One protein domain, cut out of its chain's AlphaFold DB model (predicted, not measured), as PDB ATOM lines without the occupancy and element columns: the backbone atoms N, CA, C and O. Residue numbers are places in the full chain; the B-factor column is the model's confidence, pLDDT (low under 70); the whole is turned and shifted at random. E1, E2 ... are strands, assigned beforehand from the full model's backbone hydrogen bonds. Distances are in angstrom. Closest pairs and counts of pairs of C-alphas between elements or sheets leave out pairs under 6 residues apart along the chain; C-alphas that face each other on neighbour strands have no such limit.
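This is residues 442 to 505 of the 508 residues of an uncharacterized protein of Aulographum hederae CBS 113979 (UniProt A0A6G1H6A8). Two small twisted sheets stand face to face as a sandwich, a four-strand sheet E1 E4 E5 E6 over a three-strand sheet E3 E2 E7, with the strands of the one crossing those of the other at 51 degrees. The chain passes from sheet to sheet three times, at the links E1 to E2, E3 to E4 and E6 to E7, and the long strand E2 runs through the middle of the smaller sheet. The printed part has 64 residues with seven named strands, E1 to E7 in order along the chain, and no named helix; the class is all strand and both sheets are antiparallel. The whole is compact, with a radius of gyration of the C-alphas of 11.0 A and spans of 28 by 26 by 18 A.

Begin in the larger sheet at C-alpha 442, (13.928, -69.924, 57.706), where E1, residues 442 to 445, starts its 9.6 A. Beside it look for E4, residues 471 to 476, 16.1 A long, then E5, residues 479 to 485, 19.1 A, and E6, residues 490 to 493, 9.4 A. For the smaller sheet, find C-alpha 452 at (23.013, -69.951, 48.523); from there E2, residues 452 to 460, runs 22.9 A to C-alpha 460 at (33.863, -77.315, 67.293). E3, residues 463 to 468, covers 15.5 A, and E7, residues 500 to 504, covers 12.7 A.

In the sheet E1 E4 E5 E6, look first at E4 and E5, an antiparallel hairpin at 170 degrees, with N 474 and O 482 2.9 A apart, within hydrogen-bond range. E4, E5 and E6 form a meander, each strand the antiparallel neighbour of the one before; in the hairpin E5 and E6, N 491 and O 483 are 2.9 A apart. Edge strand E1 is antiparallel to E4 at 144 degrees, with N 445 and O 471 at 2.9 A. In the other sheet E2 is the inner strand: in its hairpin with E3, N 460 and O 463 are 2.8 A apart, and across to E7, N 454 and O 502 are 2.8 A apart. Between the sheets, the closest C-alphas of E1 and E2 are those of Val 445 and Pro 453, 4.9 A apart. E2 and E4 are near each other, with 5 pairs of C-alphas within 10 A, while E2 and E5 are apart.

The two farthest C-alphas, those of Thr 450 and Ser 496, are 30.2 A apart. The printed part has no cut, and no link is long. The sheet E3 E2 E7 is strongly twisted, with C-alphas up to 5.1 A off its best plane; the larger sheet is only just so, at 4.3 A. The mean pLDDT of the printed part is 71.2, and residues 473 to 499 and residue 505 are under 70.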
ATOM      1  N   GLY A 442      12.545 -69.435  57.721       75.50
ATOM      2  CA  GLY A 442      13.928 -69.924  57.706       75.50
ATOM      3  C   GLY A 442      14.522 -70.086  56.309       75.50
ATOM      4  O   GLY A 442      13.921 -69.658  55.325       75.50
ATOM      5  N   HIS A 443      15.697 -70.712  56.215       76.50
ATOM      6  CA  HIS A 443      16.387 -70.971  54.947       76.50
ATOM      7  C   HIS A 443      16.436 -72.469  54.639       76.50
ATOM      8  O   HIS A 443      16.775 -73.285  55.498       76.50
ATOM      9  N   PHE A 444      16.170 -72.828  53.381       76.94
ATOM     10  CA  PHE A 444      16.439 -74.179  52.900       76.94
ATOM     11  C   PHE A 444      17.926 -74.334  52.597       76.94
ATOM     12  O   PHE A 444      18.493 -73.530  51.853       76.94
ATOM     13  N   VAL A 445      18.537 -75.378  53.148       78.50
ATOM     14  CA  VAL A 445      19.955 -75.686  52.974       78.50
ATOM     15  C   VAL A 445      20.083 -76.899  52.058       78.50
ATOM     16  O   VAL A 445      19.469 -77.943  52.297       78.50
ATOM     17  N   ARG A 446      20.859 -76.754  50.980       80.25
ATOM     18  CA  ARG A 446      21.186 -77.842  50.047       80.25
ATOM     19  C   ARG A 446      22.691 -77.997  49.967       80.25
ATOM     20  O   ARG A 446      23.366 -77.113  49.453       80.25
ATOM     21  N   VAL A 447      23.185 -79.168  50.343       82.31
ATOM     22  CA  VAL A 447      24.614 -79.517  50.305       82.31
ATOM     23  C   VAL A 447      25.224 -79.281  48.920       82.31
ATOM     24  O   VAL A 447      26.312 -78.731  48.779       82.31
ATOM     25  N   ASN A 448      24.462 -79.618  47.879       83.75
ATOM     26  CA  ASN A 448      24.907 -79.522  46.490       83.75
ATOM     27  C   ASN A 448      24.483 -78.220  45.797       83.75
ATOM     28  O   ASN A 448      24.528 -78.152  44.569       83.75
ATOM     29  N   ALA A 449      24.017 -77.201  46.527       78.25
ATOM     30  CA  ALA A 449      23.684 -75.939  45.882       78.25
ATOM     31  C   ALA A 449      24.949 -75.279  45.315       78.25
ATOM     32  O   ALA A 449      25.984 -75.190  45.977       78.25
ATOM     33  N   THR A 450      24.871 -74.830  44.065       78.75
ATOM     34  CA  THR A 450      25.918 -74.011  43.444       78.75
ATOM     35  C   THR A 450      25.945 -72.612  44.057       78.75
ATOM     36  O   THR A 450      27.015 -72.029  44.180       78.75
ATOM     37  N   GLU A 451      24.792 -72.125  44.523       76.12
ATOM     38  CA  GLU A 451      24.601 -70.804  45.122       76.12
ATOM     39  C   GLU A 451      23.655 -70.881  46.330       76.12
ATOM     40  O   GLU A 451      22.710 -71.672  46.342       76.12
ATOM     41  N   GLY A 452      23.876 -70.034  47.340       79.38
ATOM     42  CA  GLY A 452      23.013 -69.951  48.523       79.38
ATOM     43  C   GLY A 452      23.450 -70.847  49.694       79.38
ATOM     44  O   GLY A 452      24.622 -71.220  49.775       79.38
ATOM     45  N   PRO A 453      22.552 -71.135  50.657       76.62
ATOM     46  CA  PRO A 453      22.878 -71.891  51.867       76.62
ATOM     47  C   PRO A 453      23.241 -73.353  51.578       76.62
ATOM     48  O   PRO A 453      22.415 -74.113  51.068       76.62
ATOM     49  N   VAL A 454      24.453 -73.762  51.959       82.69
ATOM     50  CA  VAL A 454      24.989 -75.117  51.715       82.69
ATOM     51  C   VAL A 454      25.193 -75.950  52.974       82.69
ATOM     52  O   VAL A 454      25.240 -77.175  52.907       82.69
ATOM     53  N   GLY A 455      25.281 -75.308  54.135       81.31
ATOM     54  CA  GLY A 455      25.479 -76.013  55.390       81.31
ATOM     55  C   GLY A 455      25.390 -75.101  56.597       81.31
ATOM     56  O   GLY A 455      25.044 -73.919  56.507       81.31
ATOM     57  N   VAL A 456      25.746 -75.669  57.738       79.88
ATOM     58  CA  VAL A 456      25.799 -74.973  59.020       79.88
ATOM     59  C   VAL A 456      27.254 -74.839  59.418       79.88
ATOM     60  O   VAL A 456      27.932 -75.844  59.619       79.88
ATOM     61  N   ALA A 457      27.742 -73.608  59.535       80.62
ATOM     62  CA  ALA A 457      29.054 -73.348  60.097       80.62
ATOM     63  C   ALA A 457      28.932 -73.313  61.624       80.62
ATOM     64  O   ALA A 457      28.299 -72.420  62.197       80.62
ATOM     65  N   MET A 458      29.545 -74.290  62.283       83.31
ATOM     66  CA  MET A 458      29.609 -74.378  63.739       83.31
ATOM     67  C   MET A 458      31.059 -74.427  64.209       83.31
ATOM     68  O   MET A 458      31.934 -74.961  63.529       83.31
ATOM     69  N   ARG A 459      31.329 -73.854  65.384       79.56
ATOM     70  CA  ARG A 459      32.660 -73.911  65.987       79.56
ATOM     71  C   ARG A 459      32.760 -75.131  66.896       79.56
ATOM     72  O   ARG A 459      32.127 -75.161  67.944       79.56
ATOM     73  N   VAL A 460      33.581 -76.103  66.513       82.88
ATOM     74  CA  VAL A 460      33.863 -77.315  67.293       82.88
ATOM     75  C   VAL A 460      35.334 -77.272  67.702       82.88
ATOM     76  O   VAL A 460      36.218 -77.181  66.849       82.88
ATOM     77  N   ASN A 461      35.606 -77.267  69.011       88.00
ATOM     78  CA  ASN A 461      36.962 -77.209  69.582       88.00
ATOM     79  C   ASN A 461      37.840 -76.071  69.017       88.00
ATOM     80  O   ASN A 461      39.012 -76.258  68.710       88.00
ATOM     81  N   GLY A 462      37.260 -74.881  68.825       84.56
ATOM     82  CA  GLY A 462      37.972 -73.706  68.302       84.56
ATOM     83  C   GLY A 462      38.081 -73.633  66.771       84.56
ATOM     84  O   GLY A 462      38.282 -72.535  66.247       84.56
ATOM     85  N   SER A 463      37.847 -74.739  66.058       82.38
ATOM     86  CA  SER A 463      37.806 -74.806  64.589       82.38
ATOM     87  C   SER A 463      36.394 -74.593  64.037       82.38
ATOM     88  O   SER A 463      35.424 -75.028  64.652       82.38
ATOM     89  N   VAL A 464      36.259 -73.909  62.896       82.50
ATOM     90  CA  VAL A 464      34.975 -73.808  62.180       82.50
ATOM     91  C   VAL A 464      34.820 -75.049  61.308       82.50
ATOM     92  O   VAL A 464      35.635 -75.278  60.419       82.50
ATOM     93  N   GLN A 465      33.781 -75.839  61.561       84.81
ATOM     94  CA  GLN A 465      33.386 -76.967  60.726       84.81
ATOM     95  C   GLN A 465      32.069 -76.631  60.031       84.81
ATOM     96  O   GLN A 465      31.125 -76.157  60.668       84.81
ATOM     97  N   ILE A 466      32.018 -76.855  58.718       82.31
ATOM     98  CA  ILE A 466      30.780 -76.771  57.947       82.31
ATOM     99  C   ILE A 466      30.183 -78.167  57.946       82.31
ATOM    100  O   ILE A 466      30.741 -79.084  57.349       82.31
ATOM    101  N   VAL A 467      29.059 -78.328  58.632       82.25
ATOM    102  CA  VAL A 467      28.285 -79.559  58.543       82.25
ATOM    103  C   VAL A 467      27.346 -79.409  57.360       82.25
ATOM    104  O   VAL A 467      26.436 -78.575  57.357       82.25
ATOM    105  N   GLU A 468      27.627 -80.185  56.322       79.62
ATOM    106  CA  GLU A 468      26.786 -80.296  55.141       79.62
ATOM    107  C   GLU A 468      25.483 -81.004  55.524       79.62
ATOM    108  O   GLU A 468      25.479 -82.157  55.957       79.62
ATOM    109  N   MET A 469      24.362 -80.294  55.402       73.88
ATOM    110  CA  MET A 469      23.043 -80.803  55.767       73.88
ATOM    111  C   MET A 469      22.037 -80.478  54.666       73.88
ATOM    112  O   MET A 469      21.949 -79.338  54.215       73.88
ATOM    113  N   ASN A 470      21.258 -81.477  54.247       76.00
ATOM    114  CA  ASN A 470      20.089 -81.262  53.397       76.00
ATOM    115  C   ASN A 470      18.854 -81.162  54.293       76.00
ATOM    116  O   ASN A 470      18.435 -82.159  54.888       76.00
ATOM    117  N   GLY A 471      18.268 -79.973  54.392       75.25
ATOM    118  CA  GLY A 471      17.145 -79.763  55.297       75.25
ATOM    119  C   GLY A 471      16.676 -78.322  55.397       75.25
ATOM    120  O   GLY A 471      17.142 -77.428  54.685       75.25
ATOM    121  N   TRP A 472      15.723 -78.113  56.298       77.81
ATOM    122  CA  TRP A 472      15.225 -76.801  56.670       77.81
ATOM    123  C   TRP A 472      15.919 -76.319  57.945       77.81
ATOM    124  O   TRP A 472      16.027 -77.059  58.924       77.81
ATOM    125  N   CYS A 473      16.400 -75.078  57.926       69.38
ATOM    126  CA  CYS A 473      16.951 -74.410  59.096       69.38
ATOM    127  C   CYS A 473      15.972 -73.339  59.572       69.38
ATOM    128  O   CYS A 473      15.747 -72.357  58.859       69.38
ATOM    129  N   GLU A 474      15.442 -73.502  60.784       68.88
ATOM    130  CA  GLU A 474      14.602 -72.519  61.471       68.88
ATOM    131  C   GLU A 474      15.374 -71.908  62.656       68.88
ATOM    132  O   GLU A 474      16.097 -72.602  63.372       68.88
ATOM    133  N   GLY A 475      15.244 -70.597  62.872       61.06
ATOM    134  CA  GLY A 475      15.840 -69.903  64.018       61.06
ATOM    135  C   GLY A 475      16.610 -68.635  63.655       61.06
ATOM    136  O   GLY A 475      16.857 -68.327  62.491       61.06
ATOM    137  N   SER A 476      16.979 -67.866  64.681       58.22
ATOM    138  CA  SER A 476      17.776 -66.644  64.527       58.22
ATOM    139  C   SER A 476      19.254 -66.937  64.767       58.22
ATOM    140  O   SER A 476      19.610 -67.639  65.718       58.22
ATOM    141  N   ALA A 477      20.131 -66.356  63.946       54.69
ATOM    142  CA  ALA A 477      21.572 -66.452  64.158       54.69
ATOM    143  C   ALA A 477      21.932 -66.021  65.597       54.69
ATOM    144  O   ALA A 477      21.544 -64.948  66.056       54.69
ATOM    145  N   GLY A 478      22.650 -66.883  66.324       53.25
ATOM    146  CA  GLY A 478      23.082 -66.623  67.703       53.25
ATOM    147  C   GLY A 478      22.099 -66.994  68.825       53.25
ATOM    148  O   GLY A 478      22.489 -66.884  69.986       53.25
ATOM    149  N   ARG A 479      20.869 -67.466  68.543       54.97
ATOM    150  CA  ARG A 479      19.977 -68.069  69.561       54.97
ATOM    151  C   ARG A 479      19.137 -69.212  68.988       54.97
ATOM    152  O   ARG A 479      18.214 -68.960  68.224       54.97
ATOM    153  N   GLY A 480      19.423 -70.436  69.442       57.78
ATOM    154  CA  GLY A 480      18.548 -71.607  69.295       57.78
ATOM    155  C   GLY A 480      18.128 -71.901  67.855       57.78
ATOM    156  O   GLY A 480      16.953 -71.767  67.530       57.78
ATOM    157  N   MET A 481      19.081 -72.288  66.999       64.12
ATOM    158  CA  MET A 481      18.747 -72.784  65.663       64.12
ATOM    159  C   MET A 481      18.322 -74.250  65.730       64.12
ATOM    160  O   MET A 481      19.008 -75.087  66.324       64.12
ATOM    161  N   ARG A 482      17.188 -74.539  65.098       65.88
ATOM    162  CA  ARG A 482      16.606 -75.865  64.966       65.88
ATOM    163  C   ARG A 482      16.760 -76.328  63.528       65.88
ATOM    164  O   ARG A 482      16.332 -75.650  62.594       65.88
ATOM    165  N   PHE A 483      17.374 -77.492  63.360       67.38
ATOM    166  CA  PHE A 483      17.553 -78.106  62.052       67.38
ATOM    167  C   PHE A 483      16.619 -79.294  61.915       67.38
ATOM    168  O   PHE A 483      16.602 -80.184  62.764       67.38
ATOM    169  N   GLU A 484      15.871 -79.318  60.820       67.06
ATOM    170  CA  GLU A 484      15.043 -80.451  60.437       67.06
ATOM    171  C   GLU A 484      15.551 -80.993  59.103       67.06
ATOM    172  O   GLU A 484      15.451 -80.353  58.052       67.06
ATOM    173  N   ALA A 485      16.182 -82.165  59.151       67.31
ATOM    174  CA  ALA A 485      16.687 -82.829  57.960       67.31
ATOM    175  C   ALA A 485      15.532 -83.408  57.128       67.31
ATOM    176  O   ALA A 485      14.469 -83.736  57.651       67.31
ATOM    177  N   LEU A 486      15.752 -83.599  55.821       66.00
ATOM    178  CA  LEU A 486      14.728 -84.118  54.895       66.00
ATOM    179  C   LEU A 486      14.155 -85.497  55.271       66.00
ATOM    180  O   LEU A 486      13.050 -85.835  54.857       66.00
ATOM    181  N   ASN A 487      14.895 -86.301  56.034       69.62
ATOM    182  CA  ASN A 487      14.445 -87.598  56.549       69.62
ATOM    183  C   ASN A 487      13.587 -87.478  57.831       69.62
ATOM    184  O   ASN A 487      13.220 -88.500  58.405       69.62
ATOM    185  N   GLY A 488      13.298 -86.258  58.297       62.78
ATOM    186  CA  GLY A 488      12.557 -85.978  59.528       62.78
ATOM    187  C   GLY A 488      13.399 -86.030  60.806       62.78
ATOM    188  O   GLY A 488      12.853 -85.846  61.894       62.78
ATOM    189  N   SER A 489      14.716 -86.270  60.730       68.12
ATOM    190  CA  SER A 489      15.569 -86.181  61.917       68.12
ATOM    191  C   SER A 489      15.744 -84.718  62.311       68.12
ATOM    192  O   SER A 489      16.213 -83.907  61.507       68.12
ATOM    193  N   THR A 490      15.391 -84.393  63.549       65.00
ATOM    194  CA  THR A 490      15.614 -83.064  64.119       65.00
ATOM    195  C   THR A 490      16.926 -83.052  64.891       65.00
ATOM    196  O   THR A 490      17.220 -83.967  65.658       65.00
ATOM    197  N   ALA A 491      17.734 -82.021  64.661       64.44
ATOM    198  CA  ALA A 491      18.939 -81.745  65.424       64.44
ATOM    199  C   ALA A 491      18.793 -80.356  66.046       64.44
ATOM    200  O   ALA A 491      18.844 -79.336  65.353       64.44
ATOM    201  N   ASP A 492      18.597 -80.324  67.362       59.25
ATOM    202  CA  ASP A 492      18.636 -79.079  68.115       59.25
ATOM    203  C   ASP A 492      20.099 -78.724  68.357       59.25
ATOM    204  O   ASP A 492      20.804 -79.357  69.147       59.25
ATOM    205  N   VAL A 493      20.580 -77.703  67.654       60.75
ATOM    206  CA  VAL A 493      21.929 -77.197  67.879       60.75
ATOM    207  C   VAL A 493      21.841 -76.214  69.044       60.75
ATOM    208  O   VAL A 493      21.667 -75.005  68.872       60.75
ATOM    209  N   VAL A 494      21.938 -76.753  70.263       52.09
ATOM    210  CA  VAL A 494      22.064 -75.977  71.505       52.09
ATOM    211  C   VAL A 494      23.469 -75.384  71.551       52.09
ATOM    212  O   VAL A 494      24.360 -75.873  72.240       52.09
ATOM    213  N   ALA A 495      23.716 -74.357  70.748       48.38
ATOM    214  CA  ALA A 495      25.019 -73.722  70.735       48.38
ATOM    215  C   ALA A 495      25.091 -72.616  71.791       48.38
ATOM    216  O   ALA A 495      24.359 -71.630  71.727       48.38
ATOM    217  N   SER A 496      26.052 -72.734  72.711       49.44
ATOM    218  CA  SER A 496      26.539 -71.610  73.525       49.44
ATOM    219  C   SER A 496      27.450 -70.660  72.725       49.44
ATOM    220  O   SER A 496      28.046 -69.746  73.290       49.44
ATOM    221  N   SER A 497      27.609 -70.896  71.420       52.28
ATOM    222  CA  SER A 497      28.565 -70.238  70.529       52.28
ATOM    223  C   SER A 497      27.942 -69.950  69.162       52.28
ATOM    224  O   SER A 497      27.097 -70.700  68.689       52.28
ATOM    225  N   SER A 498      28.364 -68.864  68.521       58.84
ATOM    226  CA  SER A 498      27.837 -68.341  67.257       58.84
ATOM    227  C   SER A 498      27.742 -69.412  66.161       58.84
ATOM    228  O   SER A 498      28.764 -69.864  65.648       58.84
ATOM    229  N   VAL A 499      26.524 -69.807  65.791       60.97
ATOM    230  CA  VAL A 499      26.269 -70.656  64.620       60.97
ATOM    231  C   VAL A 499      25.847 -69.751  63.468       60.97
ATOM    232  O   VAL A 499      25.001 -68.869  63.648       60.97
ATOM    233  N   LEU A 500      26.459 -69.948  62.302       70.31
ATOM    234  CA  LEU A 500      26.221 -69.162  61.093       70.31
ATOM    235  C   LEU A 500      25.766 -70.079  59.955       70.31
ATOM    236  O   LEU A 500      26.201 -71.226  59.852       70.31
ATOM    237  N   LEU A 501      24.902 -69.565  59.082       72.00
ATOM    238  CA  LEU A 501      24.557 -70.244  57.837       72.00
ATOM    239  C   LEU A 501      25.760 -70.162  56.885       72.00
ATOM    240  O   LEU A 501      26.220 -69.062  56.578       72.00
ATOM    241  N   ALA A 502      26.274 -71.300  56.416       70.44
ATOM    242  CA  ALA A 502      27.318 -71.314  55.397       70.44
ATOM    243  C   ALA A 502      26.672 -71.097  54.024       70.44
ATOM    244  O   ALA A 502      25.821 -71.888  53.610       70.44
ATOM    245  N   THR A 503      27.066 -70.039  53.319       73.38
ATOM    246  CA  THR A 503      26.566 -69.718  51.978       73.38
ATOM    247  C   THR A 503      27.685 -69.819  50.948       73.38
ATOM    248  O   THR A 503      28.827 -69.448  51.221       73.38
ATOM    249  N   ARG A 504      27.374 -70.328  49.751       74.75
ATOM    250  CA  ARG A 504      28.273 -70.198  48.598       74.75
ATOM    251  C   ARG A 504      28.053 -68.845  47.918       74.75
ATOM    252  O   ARG A 504      26.895 -68.436  47.779       74.75
ATOM    253  N   PRO A 505      29.135 -68.147  47.526       63.41
ATOM    254  CA  PRO A 505      29.034 -66.878  46.821       63.41
ATOM    255  C   PRO A 505      28.362 -67.072  45.458       63.41
ATOM    256  O   PRO A 505      28.558 -68.099  44.809       63.41
TER     257      PRO A 505